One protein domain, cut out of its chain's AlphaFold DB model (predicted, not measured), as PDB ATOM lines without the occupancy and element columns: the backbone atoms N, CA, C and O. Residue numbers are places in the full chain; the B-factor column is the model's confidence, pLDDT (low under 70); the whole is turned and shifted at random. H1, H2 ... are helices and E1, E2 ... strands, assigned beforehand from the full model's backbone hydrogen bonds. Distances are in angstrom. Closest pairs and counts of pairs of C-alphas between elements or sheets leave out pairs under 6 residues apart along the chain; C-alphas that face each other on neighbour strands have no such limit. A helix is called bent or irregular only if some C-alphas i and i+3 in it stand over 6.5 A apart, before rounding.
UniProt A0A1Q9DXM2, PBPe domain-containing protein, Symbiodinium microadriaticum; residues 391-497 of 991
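This is residues 391 to 497 of the 991 residues of the protein "PBPe domain-containing protein" of Symbiodinium microadriaticum (UniProt A0A1Q9DXM2). A small parallel sheet of three strands, E2, E1 and E3, has H2 over one face and H3 over the other, and H1 grazes it at one end of an elongated body. H5 and H6 pack together at the far end of the long axis, and the last strand, E4, runs from H7 past H4 and E3 back toward H1. The printed part has 107 residues, with seven named helices and four named strands in the order H1, E1, H2, E2, H3, E3, H4, H5, H6, H7, E4. The class is mixed, helices and strands, and the sheet's order is E2, E1, E3. The whole is compact, with a radius of gyration of the C-alphas of 13.8 A and spans of 39 by 26 by 23 A.

Start at H1, residues 397 to 402, and look from it to the sheet of E2, residues 425 to 429, E1, residues 406 to 410, and E3, residues 445 to 449. H1 only grazes this sheet, with residues 397 to 401. E1, the inner strand, is parallel to E2 at 37 degrees, with N 407 and O 425 within hydrogen-bond range at 2.8 A. E1 is also parallel to E3, at 19 degrees, with N 447 and O 408 within hydrogen-bond range at 2.8 A. Next find H2, residues 414 to 420, at a height over the sheet of 9.2 A; it lies only just over E2 and E1, with 3 C-alphas on each. E1, H2 and E2 form a strand-helix-strand unit, two parallel neighbour strands with a helix between, and its crossover is right-handed. H3, residues 431 to 439, is on the opposite face, over E1 at a height of 7.9 A, and runs along the strands at 2 degrees to E1 on the local plane. E2, H3 and E3 form a split strand-helix-strand unit, with E1 between its two strands, and its crossover is right-handed too. H4, residues 450 to 457, only just touches H3, with 3 pairs of C-alphas within 8 A, the closest being Ser 432 and Ala 452 at 7.3 A; their tilt is steep, 48 degrees. Farther on, H5, residues 460 to 470, touches H6, residues 476 to 479, where the closest C-alphas, Asp 465 and Ala 479, are 5.1 A apart. H7, residues 486 to 489, touches H4, its closest C-alphas being Asp 487 and Phe 457 at 5.8 A. E4, residues 490 to 497, pairs with no named strand, but it and E3 are near each other, with 10 pairs of C-alphas within 10 A. Every O i to N i+4 pair is within hydrogen-bond range in H1, H2, H4 and H5; in H3 it is 3 of 5, and H6 and H7 are too short for such a pair.

Find C-alpha 397 at (-23.530, 22.862, -0.939), where H1 begins. E1 then measures 13.4 A from first to last C-alpha, E2 13.0 A and E3 13.3 A. H3 measures 13.7 A and is irregular, with C-alphas 432 and 435 at 7.2 A. Find C-alpha 460 at (-1.476, 34.003, 5.971); from there H5, the longest helix, runs 15.3 A. E4 measures 17.3 A, bends by 75 degrees at residue 494 and ends at C-alpha 497, (-20.142, 19.103, 5.316).

The two C-alphas farthest apart are those of Lys 402 and Ala 471, at 39.8 A. The printed part has no cut, and no link is long; H6 to H7 is short, and the others are tight. The mean pLDDT of the printed part is 94.3, and residues 391 to 392 are under 70.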
ATOM      1  N   SER A 391     -25.152  35.504   2.952       54.69
ATOM      2  CA  SER A 391     -23.955  35.049   2.293       54.69
ATOM      3  C   SER A 391     -24.347  34.659   0.879       54.69
ATOM      4  O   SER A 391     -25.015  33.663   0.650       54.69
ATOM      5  N   GLY A 392     -24.007  35.500  -0.095       63.97
ATOM      6  CA  GLY A 392     -23.851  35.087  -1.495       63.97
ATOM      7  C   GLY A 392     -25.053  34.487  -2.243       63.97
ATOM      8  O   GLY A 392     -24.875  34.103  -3.395       63.97
ATOM      9  N   GLY A 393     -26.247  34.385  -1.647       80.88
ATOM     10  CA  GLY A 393     -27.382  33.639  -2.208       80.88
ATOM     11  C   GLY A 393     -27.216  32.113  -2.190       80.88
ATOM     12  O   GLY A 393     -27.960  31.432  -2.892       80.88
ATOM     13  N   VAL A 394     -26.242  31.586  -1.439       91.25
ATOM     14  CA  VAL A 394     -25.972  30.148  -1.311       91.25
ATOM     15  C   VAL A 394     -25.736  29.821   0.154       91.25
ATOM     16  O   VAL A 394     -24.700  30.177   0.712       91.25
ATOM     17  N   GLU A 395     -26.685  29.115   0.755       91.31
ATOM     18  CA  GLU A 395     -26.645  28.721   2.164       91.31
ATOM     19  C   GLU A 395     -26.096  27.300   2.348       91.31
ATOM     20  O   GLU A 395     -25.667  26.939   3.439       91.31
ATOM     21  N   SER A 396     -26.077  26.482   1.291       94.62
ATOM     22  CA  SER A 396     -25.663  25.074   1.352       94.62
ATOM     23  C   SER A 396     -24.915  24.609   0.100       94.62
ATOM     24  O   SER A 396     -24.978  25.225  -0.969       94.62
ATOM     25  N   ILE A 397     -24.213  23.475   0.208       96.56
ATOM     26  CA  ILE A 397     -23.530  22.862  -0.939       96.56
ATOM     27  C   ILE A 397     -24.525  22.393  -2.006       96.56
ATOM     28  O   ILE A 397     -24.244  22.491  -3.200       96.56
ATOM     29  N   GLU A 398     -25.720  21.956  -1.611       97.25
ATOM     30  CA  GLU A 398     -26.792  21.558  -2.520       97.25
ATOM     31  C   GLU A 398     -27.278  22.735  -3.368       97.25
ATOM     32  O   GLU A 398     -27.530  22.569  -4.566       97.25
ATOM     33  N   GLU A 399     -27.377  23.925  -2.774       95.31
ATOM     34  CA  GLU A 399     -27.719  25.153  -3.491       95.31
ATOM     35  C   GLU A 399     -26.616  25.573  -4.458       95.31
ATOM     36  O   GLU A 399     -26.922  25.888  -5.610       95.31
ATOM     37  N   ALA A 400     -25.345  25.478  -4.052       96.31
ATOM     38  CA  ALA A 400     -24.208  25.725  -4.939       96.31
ATOM     39  C   ALA A 400     -24.241  24.789  -6.164       96.31
ATOM     40  O   ALA A 400     -24.087  25.225  -7.310       96.31
ATOM     41  N   ILE A 401     -24.511  23.498  -5.935       97.69
ATOM     42  CA  ILE A 401     -24.636  22.484  -6.990       97.69
ATOM     43  C   ILE A 401     -25.835  22.787  -7.895       97.69
ATOM     44  O   ILE A 401     -25.714  22.727  -9.120       97.69
ATOM     45  N   LYS A 402     -26.990  23.145  -7.320       97.19
ATOM     46  CA  LYS A 402     -28.206  23.494  -8.074       97.19
ATOM     47  C   LYS A 402     -28.021  24.762  -8.910       97.19
ATOM     48  O   LYS A 402     -28.533  24.825 -10.026       97.19
ATOM     49  N   ALA A 403     -27.263  25.731  -8.402       95.94
ATOM     50  CA  ALA A 403     -26.859  26.934  -9.123       95.94
ATOM     51  C   ALA A 403     -25.806  26.655 -10.216       95.94
ATOM     52  O   ALA A 403     -25.476  27.546 -10.996       95.94
ATOM     53  N   GLY A 404     -25.289  25.422 -10.308       97.12
ATOM     54  CA  GLY A 404     -24.302  25.023 -11.307       97.12
ATOM     55  C   GLY A 404     -22.916  25.623 -11.072       97.12
ATOM     56  O   GLY A 404     -22.145  25.733 -12.031       97.12
ATOM     57  N   MET A 405     -22.615  26.011  -9.828       97.12
ATOM     58  CA  MET A 405     -21.337  26.599  -9.437       97.12
ATOM     59  C   MET A 405     -20.193  25.593  -9.565       97.12
ATOM     60  O   MET A 405     -20.358  24.400  -9.302       97.12
ATOM     61  N   THR A 406     -19.013  26.090  -9.941       98.12
ATOM     62  CA  THR A 406     -17.772  25.307  -9.877       98.12
ATOM     63  C   THR A 406     -17.185  25.452  -8.479       98.12
ATOM     64  O   THR A 406     -16.921  26.571  -8.036       98.12
ATOM     65  N   ILE A 407     -17.010  24.334  -7.776       98.19
ATOM     66  CA  ILE A 407     -16.597  24.294  -6.373       98.19
ATOM     67  C   ILE A 407     -15.152  23.792  -6.291       98.19
ATOM     68  O   ILE A 407     -14.852  22.657  -6.659       98.19
ATOM     69  N   CYS A 408     -14.241  24.627  -5.802       98.31
ATOM     70  CA  CYS A 408     -12.853  24.238  -5.567       98.31
ATOM     71  C   CYS A 408     -12.763  23.309  -4.348       98.31
ATOM     72  O   CYS A 408     -13.379  23.573  -3.322       98.31
ATOM     73  N   THR A 409     -11.982  22.238  -4.429       97.19
ATOM     74  CA  THR A 409     -11.732  21.335  -3.294       97.19
ATOM     75  C   THR A 409     -10.291  20.847  -3.306       97.19
ATOM     76  O   THR A 409      -9.640  20.859  -4.351       97.19
ATOM     77  N   GLY A 410      -9.784  20.404  -2.155       94.50
ATOM     78  CA  GLY A 410      -8.461  19.793  -2.048       94.50
ATOM     79  C   GLY A 410      -8.295  18.636  -3.039       94.50
ATOM     80  O   GLY A 410      -9.127  17.730  -3.057       94.50
ATOM     81  N   THR A 411      -7.214  18.606  -3.826       92.75
ATOM     82  CA  THR A 411      -6.979  17.546  -4.835       92.75
ATOM     83  C   THR A 411      -7.105  16.131  -4.257       92.75
ATOM     84  O   THR A 411      -7.684  15.255  -4.891       92.75
ATOM     85  N   ALA A 412      -6.633  15.913  -3.024       88.50
ATOM     86  CA  ALA A 412      -6.721  14.613  -2.354       88.50
ATOM     87  C   ALA A 412      -8.150  14.214  -1.928       88.50
ATOM     88  O   ALA A 412      -8.397  13.039  -1.682       88.50
ATOM     89  N   LEU A 413      -9.085  15.164  -1.850       91.12
ATOM     90  CA  LEU A 413     -10.487  14.920  -1.491       91.12
ATOM     91  C   LEU A 413     -11.398  14.841  -2.710       91.12
ATOM     92  O   LEU A 413     -12.523  14.367  -2.587       91.12
ATOM     93  N   LEU A 414     -10.930  15.272  -3.883       93.69
ATOM     94  CA  LEU A 414     -11.721  15.291  -5.110       93.69
ATOM     95  C   LEU A 414     -12.452  13.958  -5.393       93.69
ATOM     96  O   LEU A 414     -13.639  14.025  -5.717       93.69
ATOM     97  N   PRO A 415     -11.844  12.761  -5.223       93.12
ATOM     98  CA  PRO A 415     -12.560  11.494  -5.402       93.12
ATOM     99  C   PRO A 415     -13.720  11.320  -4.412       93.12
ATOM    100  O   PRO A 415     -14.830  10.978  -4.817       93.12
ATOM    101  N   THR A 416     -13.485  11.613  -3.130       91.56
ATOM    102  CA  THR A 416     -14.495  11.530  -2.067       91.56
ATOM    103  C   THR A 416     -15.644  12.497  -2.329       91.56
ATOM    104  O   THR A 416     -16.804  12.097  -2.302       91.56
ATOM    105  N   VAL A 417     -15.338  13.754  -2.656       94.19
ATOM    106  CA  VAL A 417     -16.356  14.785  -2.905       94.19
ATOM    107  C   VAL A 417     -17.183  14.467  -4.148       94.19
ATOM    108  O   VAL A 417     -18.406  14.563  -4.098       94.19
ATOM    109  N   ASN A 418     -16.551  14.005  -5.231       96.25
ATOM    110  CA  ASN A 418     -17.264  13.548  -6.427       96.25
ATOM    111  C   ASN A 418     -18.148  12.325  -6.145       96.25
ATOM    112  O   ASN A 418     -19.209  12.187  -6.748       96.25
ATOM    113  N   SER A 419     -17.731  11.444  -5.232       95.38
ATOM    114  CA  SER A 419     -18.533  10.287  -4.831       95.38
ATOM    115  C   SER A 419     -19.753  10.686  -3.998       95.38
ATOM    116  O   SER A 419     -20.823  10.111  -4.189       95.38
ATOM    117  N   VAL A 420     -19.605  11.636  -3.071       95.56
ATOM    118  CA  VAL A 420     -20.701  12.091  -2.195       95.56
ATOM    119  C   VAL A 420     -21.669  13.004  -2.955       95.56
ATOM    120  O   VAL A 420     -22.885  12.880  -2.815       95.56
ATOM    121  N   TYR A 421     -21.146  13.873  -3.822       97.31
ATOM    122  CA  TYR A 421     -21.911  14.875  -4.565       97.31
ATOM    123  C   TYR A 421     -21.757  14.696  -6.085       97.31
ATOM    124  O   TYR A 421     -21.268  15.590  -6.772       97.31
ATOM    125  N   PRO A 422     -22.245  13.596  -6.682       97.81
ATOM    126  CA  PRO A 422     -21.973  13.262  -8.087       97.81
ATOM    127  C   PRO A 422     -22.521  14.269  -9.111       97.81
ATOM    128  O   PRO A 422     -22.140  14.240 -10.277       97.81
ATOM    129  N   ARG A 423     -23.438  15.156  -8.701       98.19
ATOM    130  CA  ARG A 423     -23.998  16.218  -9.554       98.19
ATOM    131  C   ARG A 423     -23.192  17.520  -9.521       98.19
ATOM    132  O   ARG A 423     -23.462  18.404 -10.330       98.19
ATOM    133  N   GLY A 424     -22.270  17.670  -8.571       97.50
ATOM    134  CA  GLY A 424     -21.474  18.884  -8.417       97.50
ATOM    135  C   GLY A 424     -20.333  18.970  -9.426       97.50
ATOM    136  O   GLY A 424     -19.815  17.958  -9.895       97.50
ATOM    137  N   LYS A 425     -19.937  20.198  -9.771       98.31
ATOM    138  CA  LYS A 425     -18.760  20.468 -10.603       98.31
ATOM    139  C   LYS A 425     -17.592  20.824  -9.693       98.31
ATOM    140  O   LYS A 425     -17.492  21.967  -9.255       98.31
ATOM    141  N   PHE A 426     -16.727  19.858  -9.406       98.00
ATOM    142  CA  PHE A 426     -15.596  20.061  -8.504       98.00
ATOM    143  C   PHE A 426     -14.281  20.242  -9.259       98.00
ATOM    144  O   PHE A 426     -13.985  19.499 -10.195       98.00
ATOM    145  N   LEU A 427     -13.478  21.215  -8.824       97.81
ATOM    146  CA  LEU A 427     -12.123  21.450  -9.319       97.81
ATOM    147  C   LEU A 427     -11.115  21.120  -8.213       97.81
ATOM    148  O   LEU A 427     -11.118  21.754  -7.158       97.81
ATOM    149  N   GLY A 428     -10.254  20.130  -8.454       96.75
ATOM    150  CA  GLY A 428      -9.179  19.767  -7.533       96.75
ATOM    151  C   GLY A 428      -8.053  20.798  -7.561       96.75
ATOM    152  O   GLY A 428      -7.404  20.974  -8.590       96.75
ATOM    153  N   VAL A 429      -7.811  21.456  -6.434       96.38
ATOM    154  CA  VAL A 429      -6.723  22.420  -6.233       96.38
ATOM    155  C   VAL A 429      -6.003  22.120  -4.915       96.38
ATOM    156  O   VAL A 429      -6.606  21.563  -3.996       96.38
ATOM    157  N   PRO A 430      -4.719  22.483  -4.756       94.19
ATOM    158  CA  PRO A 430      -4.103  22.516  -3.432       94.19
ATOM    159  C   PRO A 430      -4.923  23.421  -2.498       94.19
ATOM    160  O   PRO A 430      -5.306  24.513  -2.910       94.19
ATOM    161  N   ILE A 431      -5.182  23.005  -1.251       94.38
ATOM    162  CA  ILE A 431      -6.027  23.786  -0.321       94.38
ATOM    163  C   ILE A 431      -5.492  25.209  -0.119       94.38
ATOM    164  O   ILE A 431      -6.271  26.157  -0.125       94.38
ATOM    165  N   SER A 432      -4.172  25.379  -0.029       93.31
ATOM    166  CA  SER A 432      -3.538  26.700   0.082       93.31
ATOM    167  C   SER A 432      -3.768  27.596  -1.142       93.31
ATOM    168  O   SER A 432      -3.697  28.813  -1.034       93.31
ATOM    169  N   ALA A 433      -4.074  27.014  -2.305       95.88
ATOM    170  CA  ALA A 433      -4.380  27.730  -3.539       95.88
ATOM    171  C   ALA A 433      -5.889  27.925  -3.769       95.88
ATOM    172  O   ALA A 433      -6.266  28.587  -4.738       95.88
ATOM    173  N   ALA A 434      -6.759  27.362  -2.921       96.50
ATOM    174  CA  ALA A 434      -8.207  27.438  -3.104       96.50
ATOM    175  C   ALA A 434      -8.750  28.882  -3.065       96.50
ATOM    176  O   ALA A 434      -9.485  29.236  -3.991       96.50
ATOM    177  N   PRO A 435      -8.341  29.761  -2.121       96.12
ATOM    178  CA  PRO A 435      -8.779  31.158  -2.134       96.12
ATOM    179  C   PRO A 435      -8.326  31.883  -3.403       96.12
ATOM    180  O   PRO A 435      -9.100  32.601  -4.027       96.12
ATOM    181  N   ARG A 436      -7.092  31.636  -3.852       95.44
ATOM    182  CA  ARG A 436      -6.564  32.208  -5.096       95.44
ATOM    183  C   ARG A 436      -7.359  31.755  -6.322       95.44
ATOM    184  O   ARG A 436      -7.680  32.573  -7.177       95.44
ATOM    185  N   ALA A 437      -7.702  30.471  -6.412       96.50
ATOM    186  CA  ALA A 437      -8.515  29.937  -7.504       96.50
ATOM    187  C   ALA A 437      -9.943  30.512  -7.504       96.50
ATOM    188  O   ALA A 437     -10.499  30.768  -8.574       96.50
ATOM    189  N   LEU A 438     -10.511  30.758  -6.319       95.81
ATOM    190  CA  LEU A 438     -11.793  31.438  -6.150       95.81
ATOM    191  C   LEU A 438     -11.730  32.877  -6.696       95.81
ATOM    192  O   LEU A 438     -12.545  33.255  -7.534       95.81
ATOM    193  N   TRP A 439     -10.710  33.649  -6.313       94.19
ATOM    194  CA  TRP A 439     -10.532  35.037  -6.760       94.19
ATOM    195  C   TRP A 439     -10.118  35.192  -8.225       94.19
ATOM    196  O   TRP A 439     -10.439  36.199  -8.854       94.19
ATOM    197  N   ALA A 440      -9.445  34.190  -8.790       94.75
ATOM    198  CA  ALA A 440      -9.164  34.120 -10.222       94.75
ATOM    199  C   ALA A 440     -10.421  33.828 -11.066       94.75
ATOM    200  O   ALA A 440     -10.353  33.865 -12.293       94.75
ATOM    201  N   GLY A 441     -11.561  33.521 -10.433       94.88
ATOM    202  CA  GLY A 441     -12.800  33.156 -11.117       94.88
ATOM    203  C   GLY A 441     -12.812  31.725 -11.658       94.88
ATOM    204  O   GLY A 441     -13.711  31.370 -12.418       94.88
ATOM    205  N   ASN A 442     -11.847  30.885 -11.265       97.00
ATOM    206  CA  ASN A 442     -11.839  29.465 -11.640       97.00
ATOM    207  C   ASN A 442     -12.937  28.686 -10.900       97.00
ATOM    208  O   ASN A 442     -13.444  27.683 -11.404       97.00
ATOM    209  N   CYS A 443     -13.306  29.158  -9.710       97.50
ATOM    210  CA  CYS A 443     -14.363  28.609  -8.871       97.50
ATOM    211  C   CYS A 443     -15.288  29.727  -8.379       97.50
ATOM    212  O   CYS A 443     -14.882  30.883  -8.302       97.50
ATOM    213  N   SER A 444     -16.527  29.379  -8.032       96.50
ATOM    214  CA  SER A 444     -17.506  30.292  -7.413       96.50
ATOM    215  C   SER A 444     -17.705  30.014  -5.922       96.50
ATOM    216  O   SER A 444     -18.191  30.871  -5.193       96.50
ATOM    217  N   ALA A 445     -17.308  28.826  -5.470       97.06
ATOM    218  CA  ALA A 445     -17.274  28.424  -4.072       97.06
ATOM    219  C   ALA A 445     -16.060  27.518  -3.837       97.06
ATOM    220  O   ALA A 445     -15.452  27.019  -4.791       97.06
ATOM    221  N   MET A 446     -15.713  27.265  -2.582       97.75
ATOM    222  CA  MET A 446     -14.697  26.277  -2.234       97.75
ATOM    223  C   MET A 446     -15.080  25.487  -0.989       97.75
ATOM    224  O   MET A 446     -15.728  26.015  -0.094       97.75
ATOM    225  N   VAL A 447     -14.658  24.229  -0.933       97.62
ATOM    226  CA  VAL A 447     -14.723  23.396   0.265       97.62
ATOM    227  C   VAL A 447     -13.330  23.332   0.867       97.62
ATOM    228  O   VAL A 447     -12.397  22.811   0.250       97.62
ATOM    229  N   VAL A 448     -13.192  23.894   2.061       97.19
ATOM    230  CA  VAL A 448     -11.915  24.030   2.769       97.19
ATOM    231  C   VAL A 448     -12.080  23.662   4.237       97.19
ATOM    232  O   VAL A 448     -13.195  23.560   4.747       97.19
ATOM    233  N   THR A 449     -10.956  23.422   4.902       96.81
ATOM    234  CA  THR A 449     -10.923  23.034   6.308       96.81
ATOM    235  C   THR A 449     -11.029  24.242   7.231       96.81
ATOM    236  O   THR A 449     -10.680  25.355   6.838       96.81
ATOM    237  N   GLU A 450     -11.444  24.030   8.476       95.75
ATOM    238  CA  GLU A 450     -11.445  25.064   9.521       95.75
ATOM    239  C   GLU A 450     -10.064  25.721   9.690       95.75
ATOM    240  O   GLU A 450      -9.953  26.945   9.734       95.75
ATOM    241  N   ASP A 451      -8.985  24.931   9.682       94.06
ATOM    242  CA  ASP A 451      -7.615  25.454   9.756       94.06
ATOM    243  C   ASP A 451      -7.255  26.325   8.547       94.06
ATOM    244  O   ASP A 451      -6.574  27.347   8.686       94.06
ATOM    245  N   ALA A 452      -7.720  25.943   7.353       95.31
ATOM    246  CA  ALA A 452      -7.531  26.735   6.148       95.31
ATOM    247  C   ALA A 452      -8.344  28.035   6.200       95.31
ATOM    248  O   ALA A 452      -7.832  29.072   5.786       95.31
ATOM    249  N   ILE A 453      -9.559  28.012   6.760       96.00
ATOM    250  CA  ILE A 453     -10.376  29.212   6.997       96.00
ATOM    251  C   ILE A 453      -9.668  30.151   7.978       96.00
ATOM    252  O   ILE A 453      -9.520  31.335   7.687       96.00
ATOM    253  N   ASN A 454      -9.152  29.631   9.092       94.94
ATOM    254  CA  ASN A 454      -8.411  30.423  10.077       94.94
ATOM    255  C   ASN A 454      -7.122  31.015   9.481       94.94
ATOM    256  O   ASN A 454      -6.817  32.194   9.674       94.94
ATOM    257  N   SER A 455      -6.390  30.227   8.689       94.69
ATOM    258  CA  SER A 455      -5.185  30.685   7.981       94.69
ATOM    259  C   SER A 455      -5.509  31.767   6.952       94.69
ATOM    260  O   SER A 455      -4.832  32.791   6.882       94.69
ATOM    261  N   MET A 456      -6.594  31.595   6.204       95.38
ATOM    262  CA  MET A 456      -7.109  32.576   5.256       95.38
ATOM    263  C   MET A 456      -7.527  33.875   5.959       95.38
ATOM    264  O   MET A 456      -7.054  34.949   5.595       95.38
ATOM    265  N   PHE A 457      -8.328  33.802   7.024       95.25
ATOM    266  CA  PHE A 457      -8.795  34.983   7.759       95.25
ATOM    267  C   PHE A 457      -7.705  35.686   8.568       95.25
ATOM    268  O   PHE A 457      -7.818  36.879   8.844       95.25
ATOM    269  N   SER A 458      -6.611  35.004   8.905       95.19
ATOM    270  CA  SER A 458      -5.404  35.665   9.426       95.19
ATOM    271  C   SER A 458      -4.596  36.417   8.368       95.19
ATOM    272  O   SER A 458      -3.693  37.175   8.708       95.19
ATOM    273  N   GLY A 459      -4.911  36.224   7.083       94.25
ATOM    274  CA  GLY A 459      -4.163  36.778   5.959       94.25
ATOM    275  C   GLY A 459      -2.914  35.979   5.587       94.25
ATOM    276  O   GLY A 459      -2.175  36.419   4.706       94.25
ATOM    277  N   LYS A 460      -2.680  34.809   6.200       94.56
ATOM    278  CA  LYS A 460      -1.476  34.003   5.971       94.56
ATOM    279  C   LYS A 460      -1.353  33.526   4.523       94.56
ATOM    280  O   LYS A 460      -0.285  33.631   3.932       94.56
ATOM    281  N   PHE A 461      -2.451  33.070   3.919       95.12
ATOM    282  CA  PHE A 461      -2.444  32.668   2.508       95.12
ATOM    283  C   PHE A 461      -2.146  33.834   1.566       95.12
ATOM    284  O   PHE A 461      -1.397  33.665   0.607       95.12
ATOM    285  N   ARG A 462      -2.657  35.032   1.864       94.69
ATOM    286  CA  ARG A 462      -2.295  36.244   1.123       94.69
ATOM    287  C   ARG A 462      -0.808  36.579   1.267       94.69
ATOM    288  O   ARG A 462      -0.185  36.937   0.277       94.69
ATOM    289  N   GLU A 463      -0.237  36.477   2.466       94.88
ATOM    290  CA  GLU A 463       1.205  36.686   2.666       94.88
ATOM    291  C   GLU A 463       2.037  35.713   1.826       94.88
ATOM    292  O   GLU A 463       2.977  36.135   1.154       94.88
ATOM    293  N   ASP A 464       1.656  34.435   1.817       94.69
ATOM    294  CA  ASP A 464       2.343  33.400   1.045       94.69
ATOM    295  C   ASP A 464       2.192  33.631  -0.475       94.69
ATOM    296  O   ASP A 464       3.170  33.514  -1.217       94.69
ATOM    297  N   ASP A 465       1.004  34.040  -0.944       95.94
ATOM    298  CA  ASP A 465       0.764  34.461  -2.334       95.94
ATOM    299  C   ASP A 465       1.643  35.667  -2.721       95.94
ATOM    300  O   ASP A 465       2.186  35.722  -3.827       95.94
ATOM    301  N   CYS A 466       1.817  36.633  -1.818       96.06
ATOM    302  CA  CYS A 466       2.637  37.818  -2.071       96.06
ATOM    303  C   CYS A 466       4.131  37.525  -2.062       96.06
ATOM    304  O   CYS A 466       4.850  38.019  -2.930       96.06
ATOM    305  N   ALA A 467       4.597  36.661  -1.162       96.44
ATOM    306  CA  ALA A 467       5.967  36.168  -1.197       96.44
ATOM    307  C   ALA A 467       6.247  35.388  -2.497       96.44
ATOM    308  O   ALA A 467       7.311  35.526  -3.098       96.44
ATOM    309  N   ALA A 468       5.274  34.607  -2.978       96.12
ATOM    310  CA  ALA A 468       5.363  33.900  -4.254       96.12
ATOM    311  C   ALA A 468       5.385  34.856  -5.466       96.12
ATOM    312  O   ALA A 468       6.144  34.637  -6.414       96.12
ATOM    313  N   LEU A 469       4.625  35.957  -5.421       96.75
ATOM    314  CA  LEU A 469       4.716  37.039  -6.408       96.75
ATOM    315  C   LEU A 469       6.113  37.675  -6.427       96.75
ATOM    316  O   LEU A 469       6.691  37.853  -7.497       96.75
ATOM    317  N   GLU A 470       6.672  37.993  -5.258       97.44
ATOM    318  CA  GLU A 470       8.029  38.550  -5.140       97.44
ATOM    319  C   GLU A 470       9.099  37.573  -5.650       97.44
ATOM    320  O   GLU A 470      10.075  37.990  -6.275       97.44
ATOM    321  N   ALA A 471       8.881  36.269  -5.458       97.62
ATOM    322  CA  ALA A 471       9.723  35.206  -6.002       97.62
ATOM    323  C   ALA A 471       9.531  34.969  -7.516       97.62
ATOM    324  O   ALA A 471      10.264  34.173  -8.105       97.62
ATOM    325  N   GLY A 472       8.558  35.628  -8.156       97.31
ATOM    326  CA  GLY A 472       8.252  35.482  -9.581       97.31
ATOM    327  C   GLY A 472       7.551  34.173  -9.957       97.31
ATOM    328  O   GLY A 472       7.500  33.837 -11.139       97.31
ATOM    329  N   SER A 473       7.024  33.423  -8.982       97.31
ATOM    330  CA  SER A 473       6.269  32.186  -9.237       97.31
ATOM    331  C   SER A 473       4.782  32.431  -9.501       97.31
ATOM    332  O   SER A 473       4.120  31.558 -10.061       97.31
ATOM    333  N   LEU A 474       4.269  33.611  -9.142       97.00
ATOM    334  CA  LEU A 474       2.907  34.062  -9.430       97.00
ATOM    335  C   LEU A 474       2.916  35.416 -10.133       97.00
ATOM    336  O   LEU A 474       3.810  36.239  -9.933       97.00
ATOM    337  N   THR A 475       1.883  35.675 -10.929       96.62
ATOM    338  CA  THR A 475       1.648  36.996 -11.515       96.62
ATOM    339  C   THR A 475       0.931  37.924 -10.531       96.62
ATOM    340  O   THR A 475       0.231  37.489  -9.615       96.62
ATOM    341  N   ALA A 476       1.058  39.241 -10.730       95.00
ATOM    342  CA  ALA A 476       0.408  40.227  -9.860       95.00
ATOM    343  C   ALA A 476      -1.129  40.104  -9.857       95.00
ATOM    344  O   ALA A 476      -1.769  40.419  -8.854       95.00
ATOM    345  N   ALA A 477      -1.708  39.639 -10.970       92.69
ATOM    346  CA  ALA A 477      -3.142  39.397 -11.102       92.69
ATOM    347  C   ALA A 477      -3.606  38.172 -10.297       92.69
ATOM    348  O   ALA A 477      -4.700  38.194  -9.745       92.69
ATOM    349  N   GLU A 478      -2.772  37.134 -10.199       93.31
ATOM    350  CA  GLU A 478      -3.075  35.926  -9.423       93.31
ATOM    351  C   GLU A 478      -2.907  36.160  -7.920       93.31
ATOM    352  O   GLU A 478      -3.746  35.728  -7.136       93.31
ATOM    353  N   ALA A 479      -1.848  36.858  -7.502       93.75
ATOM    354  CA  ALA A 479      -1.563  37.049  -6.080       93.75
ATOM    355  C   ALA A 479      -2.471  38.098  -5.406       93.75
ATOM    356  O   ALA A 479      -2.739  38.002  -4.212       93.75
ATOM    357  N   GLN A 480      -2.961  39.100  -6.152       93.12
ATOM    358  CA  GLN A 480      -3.888  40.139  -5.661       93.12
ATOM    359  C   GLN A 480      -3.429  40.880  -4.385       93.12
ATOM    360  O   GLN A 480      -4.229  41.323  -3.564       93.12
ATOM    361  N   CYS A 481      -2.123  41.097  -4.233       94.38
ATOM    362  CA  CYS A 481      -1.518  41.692  -3.032       94.38
ATOM    363  C   CYS A 481      -1.946  43.130  -2.700       94.38
ATOM    364  O   CYS A 481      -1.646  43.624  -1.615       94.38
ATOM    365  N   ARG A 482      -2.606  43.833  -3.630       92.56
ATOM    366  CA  ARG A 482      -2.989  45.243  -3.459       92.56
ATOM    367  C   ARG A 482      -4.212  45.446  -2.570       92.56
ATOM    368  O   ARG A 482      -4.377  46.548  -2.059       92.56
ATOM    369  N   GLU A 483      -5.048  44.426  -2.387       87.94
ATOM    370  CA  GLU A 483      -6.306  44.553  -1.651       87.94
ATOM    371  C   GLU A 483      -6.137  44.077  -0.197       87.94
ATOM    372  O   GLU A 483      -6.035  42.872   0.073       87.94
ATOM    373  N   PRO A 484      -6.056  44.999   0.784       86.25
ATOM    374  CA  PRO A 484      -6.093  44.617   2.186       86.25
ATOM    375  C   PRO A 484      -7.438  43.969   2.511       86.25
ATOM    376  O   PRO A 484      -8.490  44.514   2.200       86.25
ATOM    377  N   GLY A 485      -7.397  42.788   3.129       87.88
ATOM    378  CA  GLY A 485      -8.608  42.074   3.525       87.88
ATOM    379  C   GLY A 485      -9.320  41.315   2.403       87.88
ATOM    380  O   GLY A 485     -10.481  40.971   2.600       87.88
ATOM    381  N   ARG A 486      -8.649  41.004   1.276       92.88
ATOM    382  CA  ARG A 486      -9.153  40.083   0.227       92.88
ATOM    383  C   ARG A 486      -9.859  38.869   0.842       92.88
ATOM    384  O   ARG A 486     -11.028  38.606   0.592       92.88
ATOM    385  N   ASP A 487      -9.164  38.184   1.740       93.88
ATOM    386  CA  ASP A 487      -9.640  36.952   2.364       93.88
ATOM    387  C   ASP A 487     -10.801  37.185   3.361       93.88
ATOM    388  O   ASP A 487     -11.606  36.288   3.591       93.88
ATOM    389  N   CYS A 488     -10.974  38.408   3.880       93.12
ATOM    390  CA  CYS A 488     -12.090  38.789   4.761       93.12
ATOM    391  C   CYS A 488     -13.410  39.029   4.018       93.12
ATOM    392  O   CYS A 488     -14.474  39.146   4.639       93.12
ATOM    393  N   GLN A 489     -13.351  39.103   2.688       92.50
ATOM    394  CA  GLN A 489     -14.526  39.157   1.824       92.50
ATOM    395  C   GLN A 489     -15.107  37.767   1.562       92.50
ATOM    396  O   GLN A 489     -16.051  37.642   0.795       92.50
ATOM    397  N   LEU A 490     -14.566  36.717   2.174       93.75
ATOM    398  CA  LEU A 490     -15.099  35.366   2.091       93.75
ATOM    399  C   LEU A 490     -15.970  35.081   3.319       93.75
ATOM    400  O   LEU A 490     -15.735  35.619   4.403       93.75
ATOM    401  N   ALA A 491     -17.004  34.269   3.141       93.00
ATOM    402  CA  ALA A 491     -17.898  33.836   4.203       93.00
ATOM    403  C   ALA A 491     -18.012  32.315   4.186       93.00
ATOM    404  O   ALA A 491     -18.221  31.706   3.137       93.00
ATOM    405  N   GLN A 492     -17.877  31.720   5.366       93.75
ATOM    406  CA  GLN A 492     -18.280  30.343   5.604       93.75
ATOM    407  C   GLN A 492     -19.808  30.264   5.553       93.75
ATOM    408  O   GLN A 492     -20.484  31.104   6.148       93.75
ATOM    409  N   VAL A 493     -20.339  29.275   4.840       92.62
ATOM    410  CA  VAL A 493     -21.777  29.058   4.663       92.62
ATOM    411  C   VAL A 493     -22.148  27.611   4.920       92.62
ATOM    412  O   VAL A 493     -21.357  26.697   4.674       92.62
ATOM    413  N   GLY A 494     -23.375  27.419   5.390       89.62
ATOM    414  CA  GLY A 494     -23.930  26.110   5.682       89.62
ATOM    415  C   GLY A 494     -23.334  25.441   6.914       89.62
ATOM    416  O   GLY A 494     -22.598  26.032   7.707       89.62
ATOM    417  N   GLU A 495     -23.712  24.181   7.079       92.94
ATOM    418  CA  GLU A 495     -23.270  23.337   8.182       92.94
ATOM    419  C   GLU A 495     -21.936  22.641   7.865       92.94
ATOM    420  O   GLU A 495     -21.368  22.762   6.776       92.94
ATOM    421  N   LEU A 496     -21.423  21.897   8.849       95.31
ATOM    422  CA  LEU A 496     -20.299  20.985   8.660       95.31
ATOM    423  C   LEU A 496     -20.635  19.978   7.551       95.31
ATOM    424  O   LEU A 496     -21.523  19.148   7.726       95.31
ATOM    425  N   LEU A 497     -19.900  20.014   6.438       95.69
ATOM    426  CA  LEU A 497     -20.142  19.103   5.316       95.69
ATOM    427  C   LEU A 497     -19.721  17.676   5.669       95.69
ATOM    428  O   LEU A 497     -20.466  16.720   5.463       95.69
TER     429      LEU A 497